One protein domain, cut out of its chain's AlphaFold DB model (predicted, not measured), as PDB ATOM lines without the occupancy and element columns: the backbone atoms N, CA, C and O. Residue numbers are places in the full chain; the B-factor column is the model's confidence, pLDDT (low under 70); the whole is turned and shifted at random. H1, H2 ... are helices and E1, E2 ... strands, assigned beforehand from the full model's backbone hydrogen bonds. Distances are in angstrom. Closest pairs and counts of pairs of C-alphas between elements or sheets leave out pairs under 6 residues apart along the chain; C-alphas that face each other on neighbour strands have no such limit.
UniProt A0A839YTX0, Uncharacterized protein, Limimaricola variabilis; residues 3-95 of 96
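AT A GLANCE: This is residues 3 to 95 of the 96 residues of an uncharacterized protein of Limimaricola variabilis (UniProt A0A839YTX0). A four-strand sheet, curled like part of a barrel, has the end of H2 packed on its E3 and E4 part, and H1 packs on H2. Residues 3 to 9 bridge the sheet's edge strands by short pairings, 3 to 4 with E4 and 8 to 9 with E2. The 93 printed residues hold H1, H2, E1, E2, H3, E3, E4 in chain order; the antiparallel sheet runs E2, E1, E3, E4. The class is mixed, helices and strands; the whole is compact, radius of gyration of the C-alphas 12.6 A, spans 37 by 25 by 22 A.

IN THESE COORDINATES: Find C-alpha 12 at (65.241, 19.337, 339.336), where H1, residues 12 to 24, begins its 18.7 A. H2 is residues 29 to 43, 21.2 A; E1 48 to 54, 19.4 A; E2 57 to 61; H3 63 to 66. E3, 77 to 84, bends by 71 degrees at residue 80; E4, 90 to 94, ends at (85.190, 30.255, 338.871).

HOW THE PARTS SIT: In hairpin E1 and E2, N 50 and O 61 are 2.8 A apart; between E1 and E3, N 49 and O 79, 2.8 A; in hairpin E3 and E4, N 80 and O 93, 2.9 A. E2, H3, E3 form a split strand-helix-strand unit, E1 between its strands, with a right-handed crossover. H2 is on the sheet, at a height over the sheet of 7.4 A; the closest C-alphas of H2 and E3 are those of Gly 41 and Cys 84, 5.5 A apart. H3 is on the same face. H1 touches H2, closest C-alphas Glu 18 and Ala 36, 5.3 A, at a steep tilt of 47 degrees, opposite ways. Every O i to N i+4 pair is within hydrogen-bond range in H1 and H2; H3 is too short for one.

THE WHOLE: C-alphas 27 and 72 are farthest apart, 37.5 A. The printed part has no cut, no link is long, and no printed residue is under pLDDT 70.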
ATOM      1  N   ILE A   3      88.291  22.499 335.362       91.50
ATOM      2  CA  ILE A   3      87.858  21.509 334.362       91.50
ATOM      3  C   ILE A   3      87.274  20.289 335.075       91.50
ATOM      4  O   ILE A   3      87.941  19.683 335.916       91.50
ATOM      5  N   LEU A   4      86.051  19.897 334.718       89.62
ATOM      6  CA  LEU A   4      85.396  18.699 335.250       89.62
ATOM      7  C   LEU A   4      85.190  17.696 334.115       89.62
ATOM      8  O   LEU A   4      84.482  17.963 333.153       89.62
ATOM      9  N   ARG A   5      85.826  16.523 334.221       87.88
ATOM     10  CA  ARG A   5      85.868  15.535 333.125       87.88
ATOM     11  C   ARG A   5      84.662  14.603 333.061       87.88
ATOM     12  O   ARG A   5      84.366  14.050 332.011       87.88
ATOM     13  N   LYS A   6      84.025  14.358 334.202       83.88
ATOM     14  CA  LYS A   6      82.845  13.496 334.334       83.88
ATOM     15  C   LYS A   6      81.933  14.069 335.421       83.88
ATOM     16  O   LYS A   6      81.732  13.398 336.435       83.88
ATOM     17  N   PRO A   7      81.476  15.326 335.279       83.12
ATOM     18  CA  PRO A   7      80.564  15.896 336.255       83.12
ATOM     19  C   PRO A   7      79.289  15.051 336.291       83.12
ATOM     20  O   PRO A   7      78.791  14.605 335.253       83.12
ATOM     21  N   ALA A   8      78.791  14.811 337.497       85.44
ATOM     22  CA  ALA A   8      77.400  14.436 337.680       85.44
ATOM     23  C   ALA A   8      76.567  15.717 337.822       85.44
ATOM     24  O   ALA A   8      77.104  16.782 338.130       85.44
ATOM     25  N   TYR A   9      75.264  15.618 337.602       83.44
ATOM     26  CA  TYR A   9      74.356  16.751 337.728       83.44
ATOM     27  C   TYR A   9      73.297  16.421 338.772       83.44
ATOM     28  O   TYR A   9      72.861  15.276 338.887       83.44
ATOM     29  N   ILE A  10      72.920  17.406 339.575       82.56
ATOM     30  CA  ILE A  10      71.864  17.270 340.576       82.56
ATOM     31  C   ILE A  10      71.070  18.571 340.620       82.56
ATOM     32  O   ILE A  10      71.625  19.654 340.453       82.56
ATOM     33  N   GLY A  11      69.762  18.440 340.792       78.81
ATOM     34  CA  GLY A  11      68.815  19.533 340.637       78.81
ATOM     35  C   GLY A  11      67.660  19.114 339.745       78.81
ATOM     36  O   GLY A  11      67.801  18.239 338.886       78.81
ATOM     37  N   THR A  12      66.508  19.730 339.964       70.81
ATOM     38  CA  THR A  12      65.241  19.337 339.336       70.81
ATOM     39  C   THR A  12      65.311  19.369 337.810       70.81
ATOM     40  O   THR A  12      64.935  18.407 337.140       70.81
ATOM     41  N   THR A  13      65.863  20.437 337.235       73.50
ATOM     42  CA  THR A  13      65.961  20.579 335.774       73.50
ATOM     43  C   THR A  13      66.996  19.648 335.159       73.50
ATOM     44  O   THR A  13      66.725  19.025 334.134       73.50
ATOM     45  N   SER A  14      68.171  19.523 335.778       76.88
ATOM     46  CA  SER A  14      69.232  18.662 335.257       76.88
ATOM     47  C   SER A  14      68.864  17.180 335.346       76.88
ATOM     48  O   SER A  14      69.151  16.443 334.408       76.88
ATOM     49  N   GLN A  15      68.169  16.753 336.408       81.75
ATOM     50  CA  GLN A  15      67.654  15.384 336.535       81.75
ATOM     51  C   GLN A  15      66.545  15.090 335.524       81.75
ATOM     52  O   GLN A  15      66.543  14.029 334.903       81.75
ATOM     53  N   PHE A  16      65.617  16.027 335.312       82.06
ATOM     54  CA  PHE A  16      64.568  15.843 334.311       82.06
ATOM     55  C   PHE A  16      65.150  15.720 332.895       82.06
ATOM     56  O   PHE A  16      64.754  14.834 332.135       82.06
ATOM     57  N   LEU A  17      66.132  16.559 332.554       80.38
ATOM     58  CA  LEU A  17      66.838  16.476 331.277       80.38
ATOM     59  C   LEU A  17      67.648  15.177 331.155       80.38
ATOM     60  O   LEU A  17      67.614  14.544 330.101       80.38
ATOM     61  N   GLU A  18      68.321  14.743 332.225       83.88
ATOM     62  CA  GLU A  18      69.022  13.455 332.264       83.88
ATOM     63  C   GLU A  18      68.075  12.302 331.921       83.88
ATOM     64  O   GLU A  18      68.367  11.519 331.020       83.88
ATOM     65  N   LEU A  19      66.912  12.238 332.573       84.56
ATOM     66  CA  LEU A  19      65.911  11.199 332.328       84.56
ATOM     67  C   LEU A  19      65.395  11.219 330.885       84.56
ATOM     68  O   LEU A  19      65.289  10.162 330.262       84.56
ATOM     69  N   GLN A  20      65.125  12.401 330.322       85.81
ATOM     70  CA  GLN A  20      64.707  12.512 328.922       85.81
ATOM     71  C   GLN A  20      65.770  11.998 327.951       85.81
ATOM     72  O   GLN A  20      65.440  11.319 326.977       85.81
ATOM     73  N   VAL A  21      67.039  12.332 328.189       83.88
ATOM     74  CA  VAL A  21      68.132  11.905 327.311       83.88
ATOM     75  C   VAL A  21      68.382  10.412 327.468       83.88
ATOM     76  O   VAL A  21      68.509   9.722 326.463       83.88
ATOM     77  N   LEU A  22      68.372   9.883 328.693       87.19
ATOM     78  CA  LEU A  22      68.515   8.449 328.951       87.19
ATOM     79  C   LEU A  22      67.388   7.622 328.315       87.19
ATOM     80  O   LEU A  22      67.656   6.523 327.834       87.19
ATOM     81  N   ALA A  23      66.158   8.145 328.281       84.12
ATOM     82  CA  ALA A  23      65.021   7.489 327.636       84.12
ATOM     83  C   ALA A  23      65.124   7.477 326.100       84.12
ATOM     84  O   ALA A  23      64.629   6.553 325.460       84.12
ATOM     85  N   LYS A  24      65.760   8.496 325.505       85.81
ATOM     86  CA  LYS A  24      65.925   8.632 324.046       85.81
ATOM     87  C   LYS A  24      67.213   7.999 323.518       85.81
ATOM     88  O   LYS A  24      67.280   7.645 322.346       85.81
ATOM     89  N   ALA A  25      68.246   7.899 324.349       82.88
ATOM     90  CA  ALA A  25      69.554   7.409 323.946       82.88
ATOM     91  C   ALA A  25      69.562   5.878 323.832       82.88
ATOM     92  O   ALA A  25      69.153   5.159 324.746       82.88
ATOM     93  N   THR A  26      70.087   5.379 322.719       84.06
ATOM     94  CA  THR A  26      70.345   3.956 322.487       84.06
ATOM     95  C   THR A  26      71.808   3.621 322.798       84.06
ATOM     96  O   THR A  26      72.638   4.513 322.971       84.06
ATOM     97  N   GLY A  27      72.121   2.330 322.914       88.88
ATOM     98  CA  GLY A  27      73.479   1.851 323.186       88.88
ATOM     99  C   GLY A  27      73.714   1.433 324.637       88.88
ATOM    100  O   GLY A  27      72.787   1.172 325.410       88.88
ATOM    101  N   THR A  28      74.986   1.321 324.996       91.69
ATOM    102  CA  THR A  28      75.444   0.872 326.311       91.69
ATOM    103  C   THR A  28      75.118   1.884 327.406       91.69
ATOM    104  O   THR A  28      74.889   3.072 327.173       91.69
ATOM    105  N   TYR A  29      75.157   1.427 328.658       86.56
ATOM    106  CA  TYR A  29      75.017   2.302 329.823       86.56
ATOM    107  C   TYR A  29      75.973   3.510 329.761       86.56
ATOM    108  O   TYR A  29      75.558   4.646 329.983       86.56
ATOM    109  N   ALA A  30      77.240   3.277 329.407       87.19
ATOM    110  CA  ALA A  30      78.253   4.327 329.345       87.19
ATOM    111  C   ALA A  30      77.935   5.391 328.281       87.19
ATOM    112  O   ALA A  30      78.064   6.585 328.565       87.19
ATOM    113  N   GLU A  31      77.482   4.966 327.100       89.06
ATOM    114  CA  GLU A  31      77.135   5.850 325.981       89.06
ATOM    115  C   GLU A  31      75.920   6.717 326.307       89.06
ATOM    116  O   GLU A  31      75.975   7.936 326.146       89.06
ATOM    117  N   ARG A  32      74.858   6.127 326.870       88.94
ATOM    118  CA  ARG A  32      73.654   6.883 327.252       88.94
ATOM    119  C   ARG A  32      73.955   7.949 328.302       88.94
ATOM    120  O   ARG A  32      73.533   9.095 328.164       88.94
ATOM    121  N   HIS A  33      74.748   7.612 329.322       88.50
ATOM    122  CA  HIS A  33      75.155   8.593 330.329       88.50
ATOM    123  C   HIS A  33      76.148   9.629 329.783       88.50
ATOM    124  O   HIS A  33      76.182  10.750 330.283       88.50
ATOM    125  N   GLN A  34      76.962   9.301 328.773       89.75
ATOM    126  CA  GLN A  34      77.766  10.307 328.073       89.75
ATOM    127  C   GLN A  34      76.876  11.286 327.309       89.75
ATOM    128  O   GLN A  34      77.053  12.491 327.472       89.75
ATOM    129  N   ALA A  35      75.892  10.791 326.555       89.19
ATOM    130  CA  ALA A  35      74.932  11.631 325.846       89.19
ATOM    131  C   ALA A  35      74.179  12.561 326.809       89.19
ATOM    132  O   ALA A  35      74.072  13.757 326.546       89.19
ATOM    133  N   ALA A  36      73.745  12.045 327.966       88.56
ATOM    134  CA  ALA A  36      73.115  12.856 329.005       88.56
ATOM    135  C   ALA A  36      74.049  13.956 329.529       88.56
ATOM    136  O   ALA A  36      73.652  15.118 329.582       88.56
ATOM    137  N   ARG A  37      75.315  13.636 329.839       89.75
ATOM    138  CA  ARG A  37      76.281  14.649 330.301       89.75
ATOM    139  C   ARG A  37      76.528  15.745 329.272       89.75
ATOM    140  O   ARG A  37      76.630  16.903 329.666       89.75
ATOM    141  N   VAL A  38      76.630  15.383 327.995       90.69
ATOM    142  CA  VAL A  38      76.815  16.337 326.892       90.69
ATOM    143  C   VAL A  38      75.582  17.223 326.748       90.69
ATOM    144  O   VAL A  38      75.716  18.440 326.686       90.69
ATOM    145  N   ALA A  39      74.384  16.638 326.731       89.38
ATOM    146  CA  ALA A  39      73.138  17.384 326.585       89.38
ATOM    147  C   ALA A  39      72.925  18.371 327.740       89.38
ATOM    148  O   ALA A  39      72.652  19.547 327.505       89.38
ATOM    149  N   ILE A  40      73.113  17.914 328.983       88.94
ATOM    150  CA  ILE A  40      72.973  18.769 330.163       88.94
ATOM    151  C   ILE A  40      74.070  19.835 330.175       88.94
ATOM    152  O   ILE A  40      73.761  21.014 330.313       88.94
ATOM    153  N   GLY A  41      75.330  19.450 329.963       89.56
ATOM    154  CA  GLY A  41      76.456  20.381 329.936       89.56
ATOM    155  C   GLY A  41      76.277  21.485 328.896       89.56
ATOM    156  O   GLY A  41      76.440  22.653 329.229       89.56
ATOM    157  N   LYS A  42      75.848  21.139 327.673       90.94
ATOM    158  CA  LYS A  42      75.541  22.115 326.613       90.94
ATOM    159  C   LYS A  42      74.354  23.013 326.970       90.94
ATOM    160  O   LYS A  42      74.406  24.201 326.678       90.94
ATOM    161  N   SER A  43      73.323  22.482 327.633       88.38
ATOM    162  CA  SER A  43      72.162  23.282 328.063       88.38
ATOM    163  C   SER A  43      72.472  24.293 329.171       88.38
ATOM    164  O   SER A  43      71.704  25.226 329.368       88.38
ATOM    165  N   LEU A  44      73.579  24.099 329.895       87.69
ATOM    166  CA  LEU A  44      74.001  24.942 331.013       87.69
ATOM    167  C   LEU A  44      75.134  25.910 330.642       87.69
ATOM    168  O   LEU A  44      75.629  26.614 331.519       87.69
ATOM    169  N   ILE A  45      75.584  25.956 329.383       91.00
ATOM    170  CA  ILE A  45      76.604  26.928 328.957       91.00
ATOM    171  C   ILE A  45      76.062  28.349 329.159       91.00
ATOM    172  O   ILE A  45      74.962  28.666 328.719       91.00
ATOM    173  N   GLY A  46      76.848  29.201 329.818       90.50
ATOM    174  CA  GLY A  46      76.472  30.565 330.199       90.50
ATOM    175  C   GLY A  46      75.740  30.659 331.540       90.50
ATOM    176  O   GLY A  46      75.651  31.746 332.106       90.50
ATOM    177  N   GLU A  47      75.284  29.536 332.097       90.06
ATOM    178  CA  GLU A  47      74.608  29.518 333.390       90.06
ATOM    179  C   GLU A  47      75.611  29.548 334.543       90.06
ATOM    180  O   GLU A  47      76.677  28.915 334.518       90.06
ATOM    181  N   ARG A  48      75.235  30.256 335.612       90.81
ATOM    182  CA  ARG A  48      75.956  30.187 336.882       90.81
ATOM    183  C   ARG A  48      75.668  28.833 337.514       90.81
ATOM    184  O   ARG A  48      74.516  28.477 337.699       90.81
ATOM    185  N   VAL A  49      76.695  28.092 337.894       90.88
ATOM    186  CA  VAL A  49      76.564  26.786 338.546       90.88
ATOM    187  C   VAL A  49      77.494  26.695 339.744       90.88
ATOM    188  O   VAL A  49      78.498  27.401 339.862       90.88
ATOM    189  N   SER A  50      77.152  25.798 340.655       91.25
ATOM    190  CA  SER A  50      77.972  25.453 341.806       91.25
ATOM    191  C   SER A  50      78.451  24.020 341.706       91.25
ATOM    192  O   SER A  50      77.707  23.130 341.302       91.25
ATOM    193  N   VAL A  51      79.693  23.790 342.115       90.94
ATOM    194  CA  VAL A  51      80.267  22.455 342.257       90.94
ATOM    195  C   VAL A  51      80.164  22.047 343.714       90.94
ATOM    196  O   VAL A  51      80.800  22.661 344.569       90.94
ATOM    197  N   ILE A  52      79.424  20.987 344.002       90.88
ATOM    198  CA  ILE A  52      79.377  20.367 345.330       90.88
ATOM    199  C   ILE A  52      80.066  19.005 345.287       90.88
ATOM    200  O   ILE A  52      80.228  18.419 344.216       90.88
ATOM    201  N   ARG A  53      80.451  18.474 346.451       88.31
ATOM    202  CA  ARG A  53      80.967  17.106 346.558       88.31
ATOM    203  C   ARG A  53      80.061  16.259 347.438       88.31
ATOM    204  O   ARG A  53      79.877  16.586 348.604       88.31
ATOM    205  N   LEU A  54      79.556  15.157 346.891       85.19
ATOM    206  CA  LEU A  54      78.700  14.191 347.585       85.19
ATOM    207  C   LEU A  54      79.199  12.775 347.298       85.19
ATOM    208  O   LEU A  54      79.489  12.444 346.149       85.19
ATOM    209  N   GLY A  55      79.356  11.942 348.332       84.06
ATOM    210  CA  GLY A  55      79.802  10.548 348.163       84.06
ATOM    211  C   GLY A  55      81.116  10.404 347.379       84.06
ATOM    212  O   GLY A  55      81.267   9.488 346.576       84.06
ATOM    213  N   GLY A  56      82.040  11.362 347.526       84.56
ATOM    214  CA  GLY A  56      83.315  11.381 346.802       84.56
ATOM    215  C   GLY A  56      83.248  11.864 345.346       84.56
ATOM    216  O   GLY A  56      84.310  12.039 344.744       84.56
ATOM    217  N   LYS A  57      82.063  12.160 344.799       84.94
ATOM    218  CA  LYS A  57      81.861  12.649 343.425       84.94
ATOM    219  C   LYS A  57      81.532  14.140 343.392       84.94
ATOM    220  O   LYS A  57      80.882  14.653 344.301       84.94
ATOM    221  N   ASP A  58      81.978  14.811 342.335       88.81
ATOM    222  CA  ASP A  58      81.665  16.217 342.082       88.81
ATOM    223  C   ASP A  58      80.355  16.322 341.286       88.81
ATOM    224  O   ASP A  58      80.190  15.666 340.251       88.81
ATOM    225  N   TYR A  59      79.441  17.157 341.776       89.25
ATOM    226  CA  TYR A  59      78.157  17.442 341.145       89.25
ATOM    227  C   TYR A  59      78.053  18.915 340.778       89.25
ATOM    228  O   TYR A  59      78.442  19.777 341.566       89.25
ATOM    229  N   LEU A  60      77.486  19.188 339.608       90.06
ATOM    230  CA  LEU A  60      77.015  20.513 339.245       90.06
ATOM    231  C   LEU A  60      75.579  20.726 339.698       90.06
ATOM    232  O   LEU A  60      74.727  19.860 339.494       90.06
ATOM    233  N   VAL A  61      75.337  21.908 340.254       88.75
ATOM    234  CA  VAL A  61      74.038  22.349 340.758       88.75
ATOM    235  C   VAL A  61      73.749  23.736 340.214       88.75
ATOM    236  O   VAL A  61      74.596  24.630 340.312       88.75
ATOM    237  N   ALA A  62      72.559  23.926 339.650       83.38
ATOM    238  CA  ALA A  62      72.084  25.257 339.295       83.38
ATOM    239  C   ALA A  62      71.800  26.075 340.573       83.38
ATOM    240  O   ALA A  62      71.501  25.494 341.617       83.38
ATOM    241  N   PRO A  63      71.835  27.417 340.533       79.06
ATOM    242  CA  PRO A  63      71.739  28.240 341.736       79.06
ATOM    243  C   PRO A  63      70.393  28.052 342.439       79.06
ATOM    244  O   PRO A  63      70.350  27.960 343.658       79.06
ATOM    245  N   ARG A  64      69.312  27.885 341.663       80.00
ATOM    246  CA  ARG A  64      67.961  27.610 342.180       80.00
ATOM    247  C   ARG A  64      67.837  26.289 342.943       80.00
ATOM    248  O   ARG A  64      66.970  26.160 343.793       80.00
ATOM    249  N   ASP A  65      68.677  25.306 342.627       81.69
ATOM    250  CA  ASP A  65      68.621  23.979 343.245       81.69
ATOM    251  C   ASP A  65      69.535  23.900 344.486       81.69
ATOM    252  O   ASP A  65      69.438  22.945 345.256       81.69
ATOM    253  N   LEU A  66      70.392  24.901 344.733       79.06
ATOM    254  CA  LEU A  66      71.280  24.934 345.902       79.06
ATOM    255  C   LEU A  66      70.521  24.934 347.227       79.06
ATOM    256  O   LEU A  66      70.949  24.273 348.169       79.06
ATOM    257  N   GLU A  67      69.401  25.651 347.296       79.44
ATOM    258  CA  GLU A  67      68.582  25.754 348.510       79.44
ATOM    259  C   GLU A  67      67.903  24.427 348.870       79.44
ATOM    260  O   GLU A  67      67.565  24.190 350.025       79.44
ATOM    261  N   THR A  68      67.749  23.533 347.890       81.81
ATOM    262  CA  THR A  68      67.150  22.204 348.085       81.81
ATOM    263  C   THR A  68      68.154  21.151 348.552       81.81
ATOM    264  O   THR A  68      67.779  20.008 348.822       81.81
ATOM    265  N   LEU A  69      69.441  21.504 348.638       79.81
ATOM    266  CA  LEU A  69      70.471  20.566 349.058       79.81
ATOM    267  C   LEU A  69      70.368  20.262 350.563       79.81
ATOM    268  O   LEU A  69      70.026  21.143 351.353       79.81
ATOM    269  N   PRO A  70      70.720  19.033 350.990       80.81
ATOM    270  CA  PRO A  70      70.752  18.682 352.404       80.81
ATOM    271  C   PRO A  70      71.620  19.635 353.231       80.81
ATOM    272  O   PRO A  70      72.671  20.110 352.785       80.81
ATOM    273  N   THR A  71      71.213  19.858 354.480       78.88
ATOM    274  CA  THR A  71      71.941  20.711 355.422       78.88
ATOM    275  C   THR A  71      73.390  20.233 355.571       78.88
ATOM    276  O   THR A  71      73.647  19.062 355.841       78.88
ATOM    277  N   GLY A  72      74.351  21.140 355.378       78.88
ATOM    278  CA  GLY A  72      75.789  20.845 355.464       78.88
ATOM    279  C   GLY A  72      76.492  20.638 354.119       78.88
ATOM    280  O   GLY A  72      77.723  20.639 354.074       78.88
ATOM    281  N   VAL A  73      75.753  20.545 353.012       84.44
ATOM    282  CA  VAL A  73      76.344  20.517 351.670       84.44
ATOM    283  C   VAL A  73      76.711  21.937 351.249       84.44
ATOM    284  O   VAL A  73      75.845  22.760 350.969       84.44
ATOM    285  N   LYS A  74      78.012  22.236 351.203       84.25
ATOM    286  CA  LYS A  74      78.521  23.544 350.771       84.25
ATOM    287  C   LYS A  74      79.114  23.476 349.359       84.25
ATOM    288  O   LYS A  74      79.843  22.522 349.059       84.25
ATOM    289  N   PRO A  75      78.866  24.484 348.503       87.94
ATOM    290  CA  PRO A  75      79.608  24.658 347.261       87.94
ATOM    291  C   PRO A  75      81.115  24.709 347.524       87.94
ATOM    292  O   PRO A  75      81.589  25.454 348.375       87.94
ATOM    293  N   ARG A  76      81.877  23.903 346.781       88.75
ATOM    294  CA  ARG A  76      83.347  23.943 346.753       88.75
ATOM    295  C   ARG A  76      83.881  24.941 345.734       88.75
ATOM    296  O   ARG A  76      85.047  25.307 345.801       88.75
ATOM    297  N   ALA A  77      83.069  25.272 344.740       88.38
ATOM    298  CA  ALA A  77      83.349  26.285 343.740       88.38
ATOM    299  C   ALA A  77      82.020  26.805 343.201       88.38
ATOM    300  O   ALA A  77      81.064  26.036 343.077       88.38
ATOM    301  N   VAL A  78      81.985  28.080 342.844       90.38
ATOM    302  CA  VAL A  78      80.881  28.708 342.118       90.38
ATOM    303  C   VAL A  78      81.480  29.345 340.873       90.38
ATOM    304  O   VAL A  78      82.597  29.852 340.917       90.38
ATOM    305  N   GLY A  79      80.788  29.274 339.746       91.88
ATOM    306  CA  GLY A  79      81.294  29.837 338.501       91.88
ATOM    307  C   GLY A  79      80.260  29.832 337.392       91.88
ATOM    308  O   GLY A  79      79.125  29.416 337.608       91.88
ATOM    309  N   VAL A  80      80.659  30.277 336.209       93.19
ATOM    310  CA  VAL A  80      79.852  30.190 334.985       93.19
ATOM    311  C   VAL A  80      80.407  29.077 334.111       93.19
ATOM    312  O   VAL A  80      81.619  28.982 333.912       93.19
ATOM    313  N   LEU A  81      79.537  28.192 333.626       92.00
ATOM    314  CA  LEU A  81      79.952  27.121 332.724       92.00
ATOM    315  C   LEU A  81      80.239  27.729 331.348       92.00
ATOM    316  O   LEU A  81      79.325  28.197 330.676       92.00
ATOM    317  N   SER A  82      81.499  27.737 330.925       93.81
ATOM    318  CA  SER A  82      81.919  28.419 329.695       93.81
ATOM    319  C   SER A  82      82.018  27.504 328.483       93.81
ATOM    320  O   SER A  82      81.867  27.967 327.355       93.81
ATOM    321  N   ALA A  83      82.227  26.203 328.687       93.94
ATOM    322  CA  ALA A  83      82.271  25.239 327.593       93.94
ATOM    323  C   ALA A  83      81.864  23.830 328.035       93.94
ATOM    324  O   ALA A  83      82.082  23.439 329.183       93.94
ATOM    325  N   CYS A  84      81.344  23.048 327.085       93.06
ATOM    326  CA  CYS A  84      81.120  21.608 327.199       93.06
ATOM    327  C   CYS A  84      81.529  20.923 325.887       93.06
ATOM    328  O   CYS A  84      80.994  21.263 324.830       93.06
ATOM    329  N   ASP A  85      82.442  19.951 325.949       93.38
ATOM    330  CA  ASP A  85      82.858  19.170 324.776       93.38
ATOM    331  C   ASP A  85      81.902  17.995 324.474       93.38
ATOM    332  O   ASP A  85      80.953  17.716 325.216       93.38
ATOM    333  N   ASP A  86      82.164  17.263 323.386       91.56
ATOM    334  CA  ASP A  86      81.357  16.108 322.954       91.56
ATOM    335  C   ASP A  86      81.558  14.841 323.812       91.56
ATOM    336  O   ASP A  86      80.947  13.793 323.582       91.56
ATOM    337  N   ARG A  87      82.405  14.921 324.842       88.38
ATOM    338  CA  ARG A  87      82.583  13.883 325.867       88.38
ATOM    339  C   ARG A  87      81.901  14.255 327.187       88.38
ATOM    340  O   ARG A  87      81.842  13.419 328.095       88.38
ATOM    341  N   GLY A  88      81.351  15.465 327.289       87.00
ATOM    342  CA  GLY A  88      80.738  16.002 328.499       87.00
ATOM    343  C   GLY A  88      81.766  16.519 329.506       87.00
ATOM    344  O   GLY A  88      81.463  16.594 330.697       87.00
ATOM    345  N   VAL A  89      82.987  16.824 329.054       92.06
ATOM    346  CA  VAL A  89      83.973  17.578 329.829       92.06
ATOM    347  C   VAL A  89      83.574  19.041 329.789       92.06
ATOM    348  O   VAL A  89      83.323  19.591 328.719       92.06
ATOM    349  N   ILE A  90      83.549  19.673 330.956       91.88
ATOM    350  CA  ILE A  90      83.126  21.063 331.095       91.88
ATOM    351  C   ILE A  90      84.258  21.948 331.603       91.88
ATOM    352  O   ILE A  90      85.075  21.526 332.432       91.88
ATOM    353  N   ALA A  91      84.262  23.188 331.126       93.94
ATOM    354  CA  ALA A  91      85.060  24.276 331.667       93.94
ATOM    355  C   ALA A  91      84.158  25.181 332.513       93.94
ATOM    356  O   ALA A  91      83.079  25.585 332.080       93.94
ATOM    357  N   LEU A  92      84.594  25.451 333.741       93.69
ATOM    358  CA  LEU A  92      83.914  26.317 334.693       93.69
ATOM    359  C   LEU A  92      84.808  27.510 335.024       93.69
ATOM    360  O   LEU A  92      85.870  27.344 335.634       93.69
ATOM    361  N   ASP A  93      84.350  28.709 334.697       94.38
ATOM    362  CA  ASP A  93      85.011  29.947 335.085       94.38
ATOM    363  C   ASP A  93      84.552  30.348 336.478       94.38
ATOM    364  O   ASP A  93      83.448  30.840 336.694       94.38
ATOM    365  N   THR A  94      85.404  30.022 337.446       90.69
ATOM    366  CA  THR A  94      85.190  30.255 338.871       90.69
ATOM    367  C   THR A  94      85.097  31.747 339.162       90.69
ATOM    368  O   THR A  94      85.942  32.510 338.701       90.69
ATOM    369  N   ILE A  95      84.085  32.128 339.933       86.19
ATOM    370  CA  ILE A  95      83.889  33.483 340.442       86.19
ATOM    371  C   ILE A  95      84.246  33.412 341.925       86.19
ATOM    372  O   ILE A  95      83.559  32.704 342.666       86.19
TER     373      ILE A  95